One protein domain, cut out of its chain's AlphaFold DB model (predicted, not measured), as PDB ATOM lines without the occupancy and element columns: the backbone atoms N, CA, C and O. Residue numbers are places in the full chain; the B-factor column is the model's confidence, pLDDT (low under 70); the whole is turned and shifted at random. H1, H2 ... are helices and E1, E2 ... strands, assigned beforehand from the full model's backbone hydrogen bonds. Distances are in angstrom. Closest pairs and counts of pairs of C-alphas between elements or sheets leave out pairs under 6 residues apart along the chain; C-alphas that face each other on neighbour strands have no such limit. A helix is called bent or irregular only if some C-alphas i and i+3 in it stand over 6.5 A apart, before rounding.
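AT A GLANCE: This is residues 17 to 124 of the 129 residues of an uncharacterized protein of Microbacterium caowuchunii (UniProt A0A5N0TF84). A small three-stranded sheet makes one end of this domain, with the long helix H2 packed along one face of it and the short H1 packed on H2 and on E1; H3 crosses H2 on the side away from the sheet, H6 crosses H3, and H4 and H5 make the far end. H4 and H5 are loosely joined to the rest, H4 packing on H5 and H5 reaching H6 at a corner. The printed part has 108 residues with six named helices and three named strands, in the order H1 E1 E2 E3 H2 H3 H4 H5 H6, and is mostly helix. The sheet is mixed, in the order E1 E3 E2. The whole is compact, with a radius of gyration of the C-alphas of 14.3 A, yet only just elongated, spanning 44 by 29 by 23 A.

IN THESE COORDINATES: H1, residues 17 to 22, begins at C-alpha 17 at (9.730, 28.270, 9.982). E1 is residues 26 to 29, E2 residues 37 to 40 and E3 residues 45 to 48. H2, residues 53 to 68, is 23.5 A long and irregular: C-alphas 54 and 57 are 8.0 A apart. H3, residues 74 to 85, is 16.4 A long; H4, residues 88 to 97, is 14.1 A. H5 is residues 101 to 107. H6, residues 112 to 123, is 16.7 A long and ends at C-alpha 123 at (18.645, 0.855, 4.063).

HOW THE PARTS SIT: E1 and E3 are parallel, with N 28 and O 46 2.8 A apart, within hydrogen-bond range. E2 and E3 form an antiparallel hairpin, with N 38 and O 47 at 2.9 A. H1 and H2 on one face of this sheet make two layers, helices on one face of a sheet. H2 is over E3 and E2 at a height of 8.0 A, along the strands, at 25 degrees to E2 on the local plane. Residues 57 to 64 of H2 touch H1, the same way at a shallow tilt of 30 degrees; C-alphas 17 and 60 are closest, 6.7 A. H2 touches H3 at a steep tilt of 64 degrees, opposite ways; C-alphas 61 and 81 are closest, 4.9 A. Residues 78 to 83 of H3 touch residues 113 to 118 of H6, about perpendicular at 86 degrees; C-alphas 82 and 114 are closest, 5.1 A. H5 and H6 touch only at the corner, and only just, with 3 pairs of C-alphas within 8 A; C-alphas 105 and 112 are closest, 5.7 A. H4 touches H5 at a steep tilt of 60 degrees, opposite ways; C-alphas 94 and 104 are closest, 6.2 A. H3 and H4 are apart. H1, H4 and H6 have every O i to N i+4 pair within hydrogen-bond range, H2 has 9 of 12, H3 7 of 8, and H5 1 of 3 beside 3 of 4 O i to N i+3 pairs.

THE WHOLE: The two C-alphas farthest apart, those of Thr 42 and Pro 99, are 44.8 A apart. The printed part has no cut, and no link is long. Mean pLDDT of the printed part is 90.1; residues 52, 123 and 124 are under 70.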
ATOM      1  N   VAL A  17       9.922  26.812   9.977       92.94
ATOM      2  CA  VAL A  17       9.730  28.270   9.982       92.94
ATOM      3  C   VAL A  17      10.502  28.884  11.146       92.94
ATOM      4  O   VAL A  17      11.126  29.931  10.982       92.94
ATOM      5  N   LEU A  18      10.521  28.204  12.296       93.94
ATOM      6  CA  LEU A  18      11.333  28.620  13.435       93.94
ATOM      7  C   LEU A  18      12.835  28.531  13.128       93.94
ATOM      8  O   LEU A  18      13.537  29.505  13.389       93.94
ATOM      9  N   GLU A  19      13.334  27.436  12.530       94.19
ATOM     10  CA  GLU A  19      14.755  27.352  12.124       94.19
ATOM     11  C   GLU A  19      15.106  28.484  11.145       94.19
ATOM     12  O   GLU A  19      16.102  29.179  11.347       94.19
ATOM     13  N   ALA A  20      14.256  28.756  10.148       95.25
ATOM     14  CA  ALA A  20      14.458  29.874   9.226       95.25
ATOM     15  C   ALA A  20      14.571  31.221   9.955       95.25
ATOM     16  O   ALA A  20      15.508  31.978   9.703       95.25
ATOM     17  N   ALA A  21      13.687  31.485  10.919       96.06
ATOM     18  CA  ALA A  21      13.741  32.704  11.718       96.06
ATOM     19  C   ALA A  21      15.039  32.807  12.541       96.06
ATOM     20  O   ALA A  21      15.639  33.879  12.602       96.06
ATOM     21  N   THR A  22      15.526  31.702  13.127       96.50
ATOM     22  CA  THR A  22      16.810  31.698  13.861       96.50
ATOM     23  C   THR A  22      18.019  31.969  12.970       96.50
ATOM     24  O   THR A  22      19.051  32.432  13.453       96.50
ATOM     25  N   LEU A  23      17.881  31.715  11.669       95.12
ATOM     26  CA  LEU A  23      18.893  31.980  10.658       95.12
ATOM     27  C   LEU A  23      18.711  33.352   9.997       95.12
ATOM     28  O   LEU A  23      19.411  33.623   9.028       95.12
ATOM     29  N   ASP A  24      17.808  34.215  10.468       97.00
ATOM     30  CA  ASP A  24      17.487  35.494   9.812       97.00
ATOM     31  C   ASP A  24      17.074  35.295   8.336       97.00
ATOM     32  O   ASP A  24      17.593  35.928   7.413       97.00
ATOM     33  N   ILE A  25      16.197  34.311   8.102       97.38
ATOM     34  CA  ILE A  25      15.580  34.012   6.808       97.38
ATOM     35  C   ILE A  25      14.073  34.241   6.928       97.38
ATOM     36  O   ILE A  25      13.391  33.604   7.730       97.38
ATOM     37  N   ASP A  26      13.544  35.131   6.095       96.75
ATOM     38  CA  ASP A  26      12.121  35.466   6.073       96.75
ATOM     39  C   ASP A  26      11.330  34.419   5.271       96.75
ATOM     40  O   ASP A  26      11.702  34.083   4.143       96.75
ATOM     41  N   VAL A  27      10.227  33.913   5.819       95.19
ATOM     42  CA  VAL A  27       9.338  32.964   5.132       95.19
ATOM     43  C   VAL A  27       8.070  33.695   4.711       95.19
ATOM     44  O   VAL A  27       7.266  34.107   5.545       95.19
ATOM     45  N   ARG A  28       7.859  33.828   3.399       93.50
ATOM     46  CA  ARG A  28       6.710  34.540   2.826       93.50
ATOM     47  C   ARG A  28       5.814  33.620   2.026       93.50
ATOM     48  O   ARG A  28       6.288  32.849   1.199       93.50
ATOM     49  N   PHE A  29       4.510  33.784   2.199       91.31
ATOM     50  CA  PHE A  29       3.517  33.138   1.352       91.31
ATOM     51  C   PHE A  29       3.248  34.009   0.124       91.31
ATOM     52  O   PHE A  29       2.843  35.163   0.251       91.31
ATOM     53  N   ASP A  30       3.515  33.469  -1.062       88.81
ATOM     54  CA  ASP A  30       3.403  34.173  -2.341       88.81
ATOM     55  C   ASP A  30       2.700  33.261  -3.354       88.81
ATOM     56  O   ASP A  30       3.191  32.181  -3.681       88.81
ATOM     57  N   MET A  31       1.540  33.682  -3.867       86.19
ATOM     58  CA  MET A  31       0.803  32.916  -4.885       86.19
ATOM     59  C   MET A  31       1.595  32.752  -6.190       86.19
ATOM     60  O   MET A  31       1.342  31.811  -6.939       86.19
ATOM     61  N   ASN A  32       2.558  33.638  -6.446       86.31
ATOM     62  CA  ASN A  32       3.393  33.631  -7.642       86.31
ATOM     63  C   ASN A  32       4.743  32.934  -7.422       86.31
ATOM     64  O   ASN A  32       5.600  32.992  -8.304       86.31
ATOM     65  N   ALA A  33       4.961  32.295  -6.265       82.94
ATOM     66  CA  ALA A  33       6.179  31.530  -6.030       82.94
ATOM     67  C   ALA A  33       6.338  30.442  -7.113       82.94
ATOM     68  O   ALA A  33       5.359  29.742  -7.416       82.94
ATOM     69  N   PRO A  34       7.537  30.278  -7.703       76.88
ATOM     70  CA  PRO A  34       7.795  29.178  -8.624       76.88
ATOM     71  C   PRO A  34       7.639  27.844  -7.880       76.88
ATOM     72  O   PRO A  34       8.005  27.724  -6.711       76.88
ATOM     73  N   ASP A  35       7.042  26.863  -8.556       83.12
ATOM     74  CA  ASP A  35       6.764  25.527  -8.017       83.12
ATOM     75  C   ASP A  35       6.124  25.537  -6.614       83.12
ATOM     76  O   ASP A  35       5.124  26.218  -6.393       83.12
ATOM     77  N   ALA A  36       6.645  24.755  -5.663       85.12
ATOM     78  CA  ALA A  36       6.144  24.736  -4.287       85.12
ATOM     79  C   ALA A  36       6.738  25.874  -3.431       85.12
ATOM     80  O   ALA A  36       6.113  26.310  -2.460       85.12
ATOM     81  N   GLY A  37       7.927  26.360  -3.794       90.88
ATOM     82  CA  GLY A  37       8.630  27.448  -3.128       90.88
ATOM     83  C   GLY A  37      10.055  27.644  -3.652       90.88
ATOM     84  O   GLY A  37      10.565  26.816  -4.402       90.88
ATOM     85  N   SER A  38      10.698  28.736  -3.237       93.88
ATOM     86  CA  SER A  38      12.062  29.094  -3.645       93.88
ATOM     87  C   SER A  38      12.796  29.913  -2.591       93.88
ATOM     88  O   SER A  38      12.234  30.853  -2.023       93.88
ATOM     89  N   TYR A  39      14.074  29.612  -2.382       95.19
ATOM     90  CA  TYR A  39      14.984  30.452  -1.610       95.19
ATOM     91  C   TYR A  39      15.641  31.533  -2.483       95.19
ATOM     92  O   TYR A  39      16.154  31.263  -3.568       95.19
ATOM     93  N   HIS A  40      15.648  32.770  -1.987       94.81
ATOM     94  CA  HIS A  40      16.321  33.913  -2.595       94.81
ATOM     95  C   HIS A  40      17.492  34.363  -1.708       94.81
ATOM     96  O   HIS A  40      17.248  34.972  -0.661       94.81
ATOM     97  N   PRO A  41      18.754  34.134  -2.117       94.06
ATOM     98  CA  PRO A  41      19.916  34.390  -1.265       94.06
ATOM     99  C   PRO A  41      20.140  35.880  -0.986       94.06
ATOM    100  O   PRO A  41      20.494  36.251   0.128       94.06
ATOM    101  N   THR A  42      19.882  36.753  -1.966       95.50
ATOM    102  CA  THR A  42      20.094  38.204  -1.822       95.50
ATOM    103  C   THR A  42      19.169  38.833  -0.784       95.50
ATOM    104  O   THR A  42      19.600  39.696  -0.028       95.50
ATOM    105  N   THR A  43      17.900  38.418  -0.742       95.38
ATOM    106  CA  THR A  43      16.909  38.956   0.205       95.38
ATOM    107  C   THR A  43      16.734  38.081   1.441       95.38
ATOM    108  O   THR A  43      15.896  38.402   2.278       95.38
ATOM    109  N   ARG A  44      17.474  36.965   1.530       96.62
ATOM    110  CA  ARG A  44      17.330  35.930   2.564       96.62
ATOM    111  C   ARG A  44      15.867  35.547   2.780       96.62
ATOM    112  O   ARG A  44      15.349  35.592   3.888       96.62
ATOM    113  N   THR A  45      15.165  35.237   1.693       96.94
ATOM    114  CA  THR A  45      13.720  34.972   1.741       96.94
ATOM    115  C   THR A  45      13.399  33.614   1.146       96.94
ATOM    116  O   THR A  45      13.763  33.346   0.003       96.94
ATOM    117  N   ILE A  46      12.651  32.792   1.874       95.75
ATOM    118  CA  ILE A  46      11.969  31.619   1.334       95.75
ATOM    119  C   ILE A  46      10.554  32.045   0.950       95.75
ATOM    120  O   ILE A  46       9.758  32.439   1.800       95.75
ATOM    121  N   ARG A  47      10.221  31.957  -0.336       94.38
ATOM    122  CA  ARG A  47       8.844  32.109  -0.811       94.38
ATOM    123  C   ARG A  47       8.191  30.742  -0.871       94.38
ATOM    124  O   ARG A  47       8.755  29.827  -1.457       94.38
ATOM    125  N   VAL A  48       7.009  30.608  -0.292       92.81
ATOM    126  CA  VAL A  48       6.208  29.381  -0.292       92.81
ATOM    127  C   VAL A  48       4.903  29.668  -1.017       92.81
ATOM    128  O   VAL A  48       4.264  30.691  -0.767       92.81
ATOM    129  N   ARG A  49       4.479  28.771  -1.908       89.75
ATOM    130  CA  ARG A  49       3.211  28.941  -2.620       89.75
ATOM    131  C   ARG A  49       2.024  28.788  -1.657       89.75
ATOM    132  O   ARG A  49       1.820  27.714  -1.100       89.75
ATOM    133  N   ASP A  50       1.205  29.836  -1.505       79.44
ATOM    134  CA  ASP A  50       0.065  29.888  -0.551       79.44
ATOM    135  C   ASP A  50      -1.017  28.812  -0.817       79.44
ATOM    136  O   ASP A  50      -1.758  28.412   0.080       79.44
ATOM    137  N   GLY A  51      -1.075  28.266  -2.037       71.94
ATOM    138  CA  GLY A  51      -2.009  27.195  -2.404       71.94
ATOM    139  C   GLY A  51      -1.689  25.811  -1.819       71.94
ATOM    140  O   GLY A  51      -2.573  24.958  -1.798       71.94
ATOM    141  N   ASP A  52      -0.467  25.572  -1.328       68.31
ATOM    142  CA  ASP A  52      -0.029  24.255  -0.836       68.31
ATOM    143  C   ASP A  52       0.192  24.247   0.682       68.31
ATOM    144  O   ASP A  52       1.293  24.044   1.203       68.31
ATOM    145  N   ARG A  53      -0.895  24.496   1.420       71.12
ATOM    146  CA  ARG A  53      -0.856  24.607   2.887       71.12
ATOM    147  C   ARG A  53      -0.490  23.307   3.595       71.12
ATOM    148  O   ARG A  53       0.035  23.339   4.706       71.12
ATOM    149  N   THR A  54      -0.753  22.168   2.961       75.06
ATOM    150  CA  THR A  54      -0.524  20.839   3.541       75.06
ATOM    151  C   THR A  54       0.961  20.561   3.748       75.06
ATOM    152  O   THR A  54       1.331  19.924   4.734       75.06
ATOM    153  N   TYR A  55       1.817  21.077   2.862       83.19
ATOM    154  CA  TYR A  55       3.235  20.727   2.827       83.19
ATOM    155  C   TYR A  55       4.174  21.917   3.041       83.19
ATOM    156  O   TYR A  55       5.358  21.811   2.726       83.19
ATOM    157  N   ILE A  56       3.691  23.020   3.633       89.62
ATOM    158  CA  ILE A  56       4.516  24.195   3.979       89.62
ATOM    159  C   ILE A  56       5.769  23.765   4.746       89.62
ATOM    160  O   ILE A  56       6.873  24.144   4.373       89.62
ATOM    161  N   ARG A  57       5.607  22.917   5.771       91.31
ATOM    162  CA  ARG A  57       6.713  22.405   6.595       91.31
ATOM    163  C   ARG A  57       7.792  21.727   5.742       91.31
ATOM    164  O   ARG A  57       8.969  22.040   5.885       91.31
ATOM    165  N   SER A  58       7.386  20.849   4.823       93.38
ATOM    166  CA  SER A  58       8.303  20.169   3.903       93.38
ATOM    167  C   SER A  58       8.968  21.120   2.920       93.38
ATOM    168  O   SER A  58      10.169  21.019   2.693       93.38
ATOM    169  N   THR A  59       8.206  22.059   2.357       94.19
ATOM    170  CA  THR A  59       8.739  23.054   1.428       94.19
ATOM    171  C   THR A  59       9.786  23.935   2.107       94.19
ATOM    172  O   THR A  59      10.864  24.115   1.556       94.19
ATOM    173  N   VAL A  60       9.503  24.464   3.299       95.38
ATOM    174  CA  VAL A  60      10.439  25.346   4.011       95.38
ATOM    175  C   VAL A  60      11.715  24.594   4.383       95.38
ATOM    176  O   VAL A  60      12.795  25.104   4.114       95.38
ATOM    177  N   ALA A  61      11.617  23.366   4.905       96.12
ATOM    178  CA  ALA A  61      12.795  22.558   5.237       96.12
ATOM    179  C   ALA A  61      13.667  22.246   4.007       96.12
ATOM    180  O   ALA A  61      14.891  22.319   4.078       96.12
ATOM    181  N   PHE A  62      13.046  21.957   2.861       96.06
ATOM    182  CA  PHE A  62      13.767  21.765   1.603       96.06
ATOM    183  C   PHE A  62      14.465  23.054   1.143       96.06
ATOM    184  O   PHE A  62      15.636  23.033   0.774       96.06
ATOM    185  N   GLN A  63      13.781  24.200   1.206       96.12
ATOM    186  CA  GLN A  63      14.369  25.483   0.810       96.12
ATOM    187  C   GLN A  63      15.452  25.969   1.786       96.12
ATOM    188  O   GLN A  63      16.400  26.626   1.363       96.12
ATOM    189  N   LEU A  64      15.367  25.594   3.064       96.81
ATOM    190  CA  LEU A  64      16.432  25.817   4.041       96.81
ATOM    191  C   LEU A  64      17.733  25.122   3.651       96.81
ATOM    192  O   LEU A  64      18.800  25.691   3.869       96.81
ATOM    193  N   ALA A  65      17.670  23.951   3.014       96.62
ATOM    194  CA  ALA A  65      18.872  23.283   2.532       96.62
ATOM    195  C   ALA A  65      19.663  24.175   1.563       96.62
ATOM    196  O   ALA A  65      20.877  24.271   1.678       96.62
ATOM    197  N   HIS A  66      18.983  24.901   0.669       95.00
ATOM    198  CA  HIS A  66      19.620  25.851  -0.252       95.00
ATOM    199  C   HIS A  66      20.197  27.098   0.435       95.00
ATOM    200  O   HIS A  66      20.987  27.817  -0.172       95.00
ATOM    201  N   ALA A  67      19.788  27.380   1.674       94.06
ATOM    202  CA  ALA A  67      20.325  28.477   2.469       94.06
ATOM    203  C   ALA A  67      21.498  28.052   3.363       94.06
ATOM    204  O   ALA A  67      22.361  28.875   3.663       94.06
ATOM    205  N   VAL A  68      21.504  26.793   3.807       95.69
ATOM    206  CA  VAL A  68      22.478  26.246   4.762       95.69
ATOM    207  C   VAL A  68      23.625  25.522   4.059       95.69
ATOM    208  O   VAL A  68      24.762  25.588   4.519       95.69
ATOM    209  N   LEU A  69      23.340  24.823   2.963       94.69
ATOM    210  CA  LEU A  69      24.325  24.071   2.192       94.69
ATOM    211  C   LEU A  69      24.861  24.922   1.032       94.69
ATOM    212  O   LEU A  69      24.132  25.713   0.434       94.69
ATOM    213  N   ASP A  70      26.134  24.728   0.687       89.06
ATOM    214  CA  ASP A  70      26.780  25.419  -0.434       89.06
ATOM    215  C   ASP A  70      26.424  24.724  -1.759       89.06
ATOM    216  O   ASP A  70      26.995  23.692  -2.105       89.06
ATOM    217  N   TYR A  71      25.435  25.269  -2.475       89.75
ATOM    218  CA  TYR A  71      24.922  24.754  -3.757       89.75
ATOM    219  C   TYR A  71      24.527  23.260  -3.738       89.75
ATOM    220  O   TYR A  71      25.057  22.473  -4.529       89.75
ATOM    221  N   PRO A  72      23.577  22.844  -2.878       94.88
ATOM    222  CA  PRO A  72      23.191  21.442  -2.791       94.88
ATOM    223  C   PRO A  72      22.513  20.962  -4.076       94.88
ATOM    224  O   PRO A  72      21.740  21.688  -4.711       94.88
ATOM    225  N   THR A  73      22.739  19.694  -4.420       94.38
ATOM    226  CA  THR A  73      21.890  18.988  -5.381       94.38
ATOM    227  C   THR A  73      20.476  18.826  -4.818       94.38
ATOM    228  O   THR A  73      20.253  18.903  -3.607       94.38
ATOM    229  N   THR A  74      19.501  18.546  -5.686       91.44
ATOM    230  CA  THR A  74      18.125  18.256  -5.253       91.44
ATOM    231  C   THR A  74      18.080  17.117  -4.235       91.44
ATOM    232  O   THR A  74      17.365  17.217  -3.245       91.44
ATOM    233  N   GLU A  75      18.863  16.058  -4.443       91.88
ATOM    234  CA  GLU A  75      18.939  14.916  -3.528       91.88
ATOM    235  C   GLU A  75      19.473  15.330  -2.152       91.88
ATOM    236  O   GLU A  75      18.840  15.035  -1.144       91.88
ATOM    237  N   GLN A  76      20.562  16.103  -2.100       93.69
ATOM    238  CA  GLN A  76      21.109  16.617  -0.838       93.69
ATOM    239  C   GLN A  76      20.100  17.493  -0.087       93.69
ATOM    240  O   GLN A  76      19.984  17.394   1.133       93.69
ATOM    241  N   ALA A  77      19.335  18.320  -0.806       95.12
ATOM    242  CA  ALA A  77      18.284  19.136  -0.207       95.12
ATOM    243  C   ALA A  77      17.104  18.299   0.319       95.12
ATOM    244  O   ALA A  77      16.556  18.599   1.383       95.12
ATOM    245  N   VAL A  78      16.734  17.223  -0.386       94.44
ATOM    246  CA  VAL A  78      15.719  16.265   0.076       94.44
ATOM    247  C   VAL A  78      16.188  15.533   1.334       94.44
ATOM    248  O   VAL A  78      15.428  15.478   2.299       94.44
ATOM    249  N   VAL A  79      17.424  15.028   1.356       94.19
ATOM    250  CA  VAL A  79      18.022  14.363   2.529       94.19
ATOM    251  C   VAL A  79      18.031  15.303   3.730       94.19
ATOM    252  O   VAL A  79      17.501  14.962   4.784       94.19
ATOM    253  N   PHE A  80      18.550  16.519   3.547       94.62
ATOM    254  CA  PHE A  80      18.609  17.542   4.590       94.62
ATOM    255  C   PHE A  80      17.236  17.811   5.218       94.62
ATOM    256  O   PHE A  80      17.115  17.940   6.439       94.62
ATOM    257  N   ALA A  81      16.197  17.909   4.383       95.44
ATOM    258  CA  ALA A  81      14.833  18.104   4.848       95.44
ATOM    259  C   ALA A  81      14.299  16.854   5.557       95.44
ATOM    260  O   ALA A  81      13.708  16.965   6.627       95.44
ATOM    261  N   ALA A  82      14.505  15.665   4.990       94.38
ATOM    262  CA  ALA A  82      14.022  14.412   5.554       94.38
ATOM    263  C   ALA A  82      14.569  14.169   6.970       94.38
ATOM    264  O   ALA A  82      13.781  13.929   7.882       94.38
ATOM    265  N   GLU A  83      15.879  14.327   7.174       92.56
ATOM    266  CA  GLU A  83      16.550  14.111   8.465       92.56
ATOM    267  C   GLU A  83      16.069  15.059   9.572       92.56
ATOM    268  O   GLU A  83      16.051  14.690  10.742       92.56
ATOM    269  N   ARG A  84      15.651  16.280   9.219       92.31
ATOM    270  CA  ARG A  84      15.086  17.244  10.178       92.31
ATOM    271  C   ARG A  84      13.617  16.990  10.480       92.31
ATOM    272  O   ARG A  84      13.153  17.241  11.588       92.31
ATOM    273  N   LEU A  85      12.852  16.589   9.466       92.75
ATOM    274  CA  LEU A  85      11.400  16.476   9.578       92.75
ATOM    275  C   LEU A  85      10.941  15.152  10.181       92.75
ATOM    276  O   LEU A  85       9.863  15.131  10.785       92.75
ATOM    277  N   ILE A  86      11.702  14.083   9.948       92.44
ATOM    278  CA  ILE A  86      11.380  12.716  10.344       92.44
ATOM    279  C   ILE A  86      12.235  12.371  11.557       92.44
ATOM    280  O   ILE A  86      13.397  11.989  11.434       92.44
ATOM    281  N   ASP A  87      11.631  12.512  12.732       90.25
ATOM    282  CA  ASP A  87      12.239  12.038  13.965       90.25
ATOM    283  C   ASP A  87      12.299  10.492  13.950       90.25
ATOM    284  O   ASP A  87      11.295   9.850  13.611       90.25
ATOM    285  N   PRO A  88      13.454   9.872  14.262       90.69
ATOM    286  CA  PRO A  88      13.588   8.419  14.256       90.69
ATOM    287  C   PRO A  88      12.621   7.698  15.206       90.69
ATOM    288  O   PRO A  88      12.111   6.634  14.848       90.69
ATOM    289  N   ASP A  89      12.331   8.264  16.381       90.06
ATOM    290  CA  ASP A  89      11.430   7.653  17.360       90.06
ATOM    291  C   ASP A  89       9.977   7.734  16.871       90.06
ATOM    292  O   ASP A  89       9.242   6.742  16.934       90.06
ATOM    293  N   ASP A  90       9.581   8.872  16.287       90.38
ATOM    294  CA  ASP A  90       8.276   9.010  15.628       90.38
ATOM    295  C   ASP A  90       8.149   8.037  14.447       90.38
ATOM    296  O   ASP A  90       7.105   7.408  14.259       90.38
ATOM    297  N   PHE A  91       9.209   7.861  13.652       91.88
ATOM    298  CA  PHE A  91       9.219   6.908  12.544       91.88
ATOM    299  C   PHE A  91       9.042   5.460  13.029       91.88
ATOM    300  O   PHE A  91       8.214   4.718  12.484       91.88
ATOM    301  N   VAL A  92       9.746   5.053  14.091       91.88
ATOM    302  CA  VAL A  92       9.573   3.730  14.719       91.88
ATOM    303  C   VAL A  92       8.144   3.554  15.238       91.88
ATOM    304  O   VAL A  92       7.514   2.526  14.982       91.88
ATOM    305  N   ALA A  93       7.585   4.562  15.909       90.94
ATOM    306  CA  ALA A  93       6.212   4.512  16.402       90.94
ATOM    307  C   ALA A  93       5.186   4.366  15.262       90.94
ATOM    308  O   ALA A  93       4.261   3.555  15.348       90.94
ATOM    309  N   VAL A  94       5.362   5.109  14.166       91.94
ATOM    310  CA  VAL A  94       4.467   5.075  12.999       91.94
ATOM    311  C   VAL A  94       4.539   3.738  12.259       91.94
ATOM    312  O   VAL A  94       3.501   3.193  11.871       91.94
ATOM    313  N   THR A  95       5.736   3.176  12.090       93.00
ATOM    314  CA  THR A  95       5.923   1.870  11.433       93.00
ATOM    315  C   THR A  95       5.412   0.705  12.281       93.00
ATOM    316  O   THR A  95       4.873  -0.257  11.734       93.00
ATOM    317  N   ALA A  96       5.480   0.807  13.613       92.44
ATOM    318  CA  ALA A  96       4.859  -0.159  14.520       92.44
ATOM    319  C   ALA A  96       3.320  -0.074  14.510       92.44
ATOM    320  O   ALA A  96       2.633  -1.079  14.694       92.44
ATOM    321  N   ALA A  97       2.773   1.123  14.285       91.69
ATOM    322  CA  ALA A  97       1.338   1.386  14.276       91.69
ATOM    323  C   ALA A  97       0.614   0.876  13.016       91.69
ATOM    324  O   ALA A  97      -0.574   0.553  13.077       91.69
ATOM    325  N   THR A  98       1.286   0.831  11.862       90.94
ATOM    326  CA  THR A  98       0.680   0.372  10.604       90.94
ATOM    327  C   THR A  98       1.726  -0.158   9.622       90.94
ATOM    328  O   THR A  98       2.746   0.496   9.419       90.94
ATOM    329  N   PRO A  99       1.468  -1.281   8.925       88.88
ATOM    330  CA  PRO A  99       2.378  -1.805   7.909       88.88
ATOM    331  C   PRO A  99       2.249  -1.102   6.545       88.88
ATOM    332  O   PRO A  99       2.940  -1.490   5.612       88.88
ATOM    333  N   HIS A 100       1.342  -0.128   6.382       88.62
ATOM    334  CA  HIS A 100       1.070   0.525   5.094       88.62
ATOM    335  C   HIS A 100       1.940   1.779   4.878       88.62
ATOM    336  O   HIS A 100       1.617   2.823   5.456       88.62
ATOM    337  N   PRO A 101       2.951   1.755   3.981       83.12
ATOM    338  CA  PRO A 101       3.899   2.864   3.835       83.12
ATOM    339  C   PRO A 101       3.263   4.182   3.390       83.12
ATOM    340  O   PRO A 101       3.650   5.251   3.850       83.12
ATOM    341  N   ALA A 102       2.208   4.106   2.572       81.25
ATOM    342  CA  ALA A 102       1.449   5.275   2.125       81.25
ATOM    343  C   ALA A 102       0.795   6.060   3.281       81.25
ATOM    344  O   ALA A 102       0.450   7.230   3.127       81.25
ATOM    345  N   LEU A 103       0.596   5.433   4.447       87.88
ATOM    346  CA  LEU A 103       0.075   6.118   5.629       87.88
ATOM    347  C   LEU A 103       1.183   6.793   6.442       87.88
ATOM    348  O   LEU A 103       0.892   7.757   7.147       87.88
ATOM    349  N   TRP A 104       2.436   6.343   6.332       92.75
ATOM    350  CA  TRP A 104       3.536   6.862   7.145       92.75
ATOM    351  C   TRP A 104       3.819   8.333   6.842       92.75
ATOM    352  O   TRP A 104       3.821   9.145   7.763       92.75
ATOM    353  N   ALA A 105       3.952   8.702   5.563       89.94
ATOM    354  CA  ALA A 105       4.216  10.087   5.154       89.94
ATOM    355  C   ALA A 105       3.120  11.044   5.645       89.94
ATOM    356  O   ALA A 105       3.396  12.137   6.145       89.94
ATOM    357  N   ARG A 106       1.860  10.594   5.581       88.44
ATOM    358  CA  ARG A 106       0.710  11.356   6.073       88.44
ATOM    359  C   ARG A 106       0.752  11.559   7.585       88.44
ATOM    360  O   ARG A 106       0.477  12.668   8.038       88.44
ATOM    361  N   VAL A 107       1.067  10.517   8.357       89.38
ATOM    362  CA  VAL A 107       1.141  10.608   9.827       89.38
ATOM    363  C   VAL A 107       2.322  11.479  10.260       89.38
ATOM    364  O   VAL A 107       2.152  12.347  11.109       89.38
ATOM    365  N   LEU A 108       3.471  11.335   9.598       88.75
ATOM    366  CA  LEU A 108       4.672  12.152   9.818       88.75
ATOM    367  C   LEU A 108       4.544  13.581   9.257       88.75
ATOM    368  O   LEU A 108       5.398  14.435   9.504       88.75
ATOM    369  N   ARG A 109       3.464  13.865   8.513       88.50
ATOM    370  CA  ARG A 109       3.179  15.155   7.865       88.50
ATOM    371  C   ARG A 109       4.335  15.627   6.974       88.50
ATOM    372  O   ARG A 109       4.742  16.791   7.034       88.50
ATOM    373  N   VAL A 110       4.847  14.717   6.151       90.50
ATOM    374  CA  VAL A 110       5.897  14.958   5.150       90.50
ATOM    375  C   VAL A 110       5.396  14.614   3.747       90.50
ATOM    376  O   VAL A 110       4.409  13.896   3.592       90.50
ATOM    377  N   ARG A 111       6.057  15.140   2.709       90.12
ATOM    378  CA  ARG A 111       5.833  14.686   1.326       90.12
ATOM    379  C   ARG A 111       6.405  13.282   1.123       90.12
ATOM    380  O   ARG A 111       7.436  12.958   1.709       90.12
ATOM    381  N   ASP A 112       5.789  12.510   0.231       90.69
ATOM    382  CA  ASP A 112       6.192  11.127  -0.063       90.69
ATOM    383  C   ASP A 112       7.661  11.023  -0.497       90.69
ATOM    384  O   ASP A 112       8.388  10.175   0.009       90.69
ATOM    385  N   CYS A 113       8.143  11.960  -1.322       90.44
ATOM    386  CA  CYS A 113       9.540  11.982  -1.766       90.44
ATOM    387  C   CYS A 113      10.560  12.113  -0.618       90.44
ATOM    388  O   CYS A 113      11.669  11.599  -0.727       90.44
ATOM    389  N   LEU A 114      10.201  12.775   0.492       92.00
ATOM    390  CA  LEU A 114      11.081  12.865   1.662       92.00
ATOM    391  C   LEU A 114      11.135  11.528   2.405       92.00
ATOM    392  O   LEU A 114      12.202  11.117   2.849       92.00
ATOM    393  N   LEU A 115       9.991  10.845   2.520       92.12
ATOM    394  CA  LEU A 115       9.927   9.520   3.129       92.12
ATOM    395  C   LEU A 115      10.703   8.494   2.293       92.12
ATOM    396  O   LEU A 115      11.453   7.704   2.854       92.12
ATOM    397  N   GLU A 116      10.557   8.514   0.967       92.25
ATOM    398  CA  GLU A 116      11.278   7.613   0.059       92.25
ATOM    399  C   GLU A 116      12.797   7.734   0.219       92.25
ATOM    400  O   GLU A 116      13.483   6.722   0.372       92.25
ATOM    401  N   VAL A 117      13.319   8.963   0.255       90.81
ATOM    402  CA  VAL A 117      14.754   9.196   0.461       90.81
ATOM    403  C   VAL A 117      15.198   8.813   1.870       90.81
ATOM    404  O   VAL A 117      16.242   8.183   2.018       90.81
ATOM    405  N   TYR A 118      14.400   9.116   2.898       90.38
ATOM    406  CA  TYR A 118      14.700   8.709   4.273       90.38
ATOM    407  C   TYR A 118      14.836   7.186   4.404       90.38
ATOM    408  O   TYR A 118      15.808   6.687   4.966       90.38
ATOM    409  N   LEU A 119      13.900   6.435   3.815       90.12
ATOM    410  CA  LEU A 119      13.965   4.974   3.753       90.12
ATOM    411  C   LEU A 119      15.198   4.514   2.967       90.12
ATOM    412  O   LEU A 119      15.918   3.628   3.421       90.12
ATOM    413  N   GLY A 120      15.475   5.141   1.822       86.56
ATOM    414  CA  GLY A 120      16.674   4.873   1.032       86.56
ATOM    415  C   GLY A 120      17.958   5.024   1.849       86.56
ATOM    416  O   GLY A 120      18.810   4.148   1.786       86.56
ATOM    417  N   HIS A 121      18.067   6.067   2.672       79.44
ATOM    418  CA  HIS A 121      19.209   6.301   3.562       79.44
ATOM    419  C   HIS A 121      19.307   5.284   4.706       79.44
ATOM    420  O   HIS A 121      20.405   4.816   4.997       79.44
ATOM    421  N   LEU A 122      18.185   4.894   5.321       73.00
ATOM    422  CA  LEU A 122      18.166   3.883   6.387       73.00
ATOM    423  C   LEU A 122      18.618   2.496   5.911       73.00
ATOM    424  O   LEU A 122      19.197   1.735   6.686       73.00
ATOM    425  N   PHE A 123      18.334   2.160   4.651       62.06
ATOM    426  CA  PHE A 123      18.645   0.855   4.063       62.06
ATOM    427  C   PHE A 123      19.825   0.884   3.088       62.06
ATOM    428  O   PHE A 123      20.179  -0.162   2.536       62.06
ATOM    429  N   SER A 124      20.455   2.043   2.879       49.41
ATOM    430  CA  SER A 124      21.675   2.137   2.087       49.41
ATOM    431  C   SER A 124      22.841   1.595   2.917       49.41
ATOM    432  O   SER A 124      23.126   2.128   3.994       49.41
TER     433      SER A 124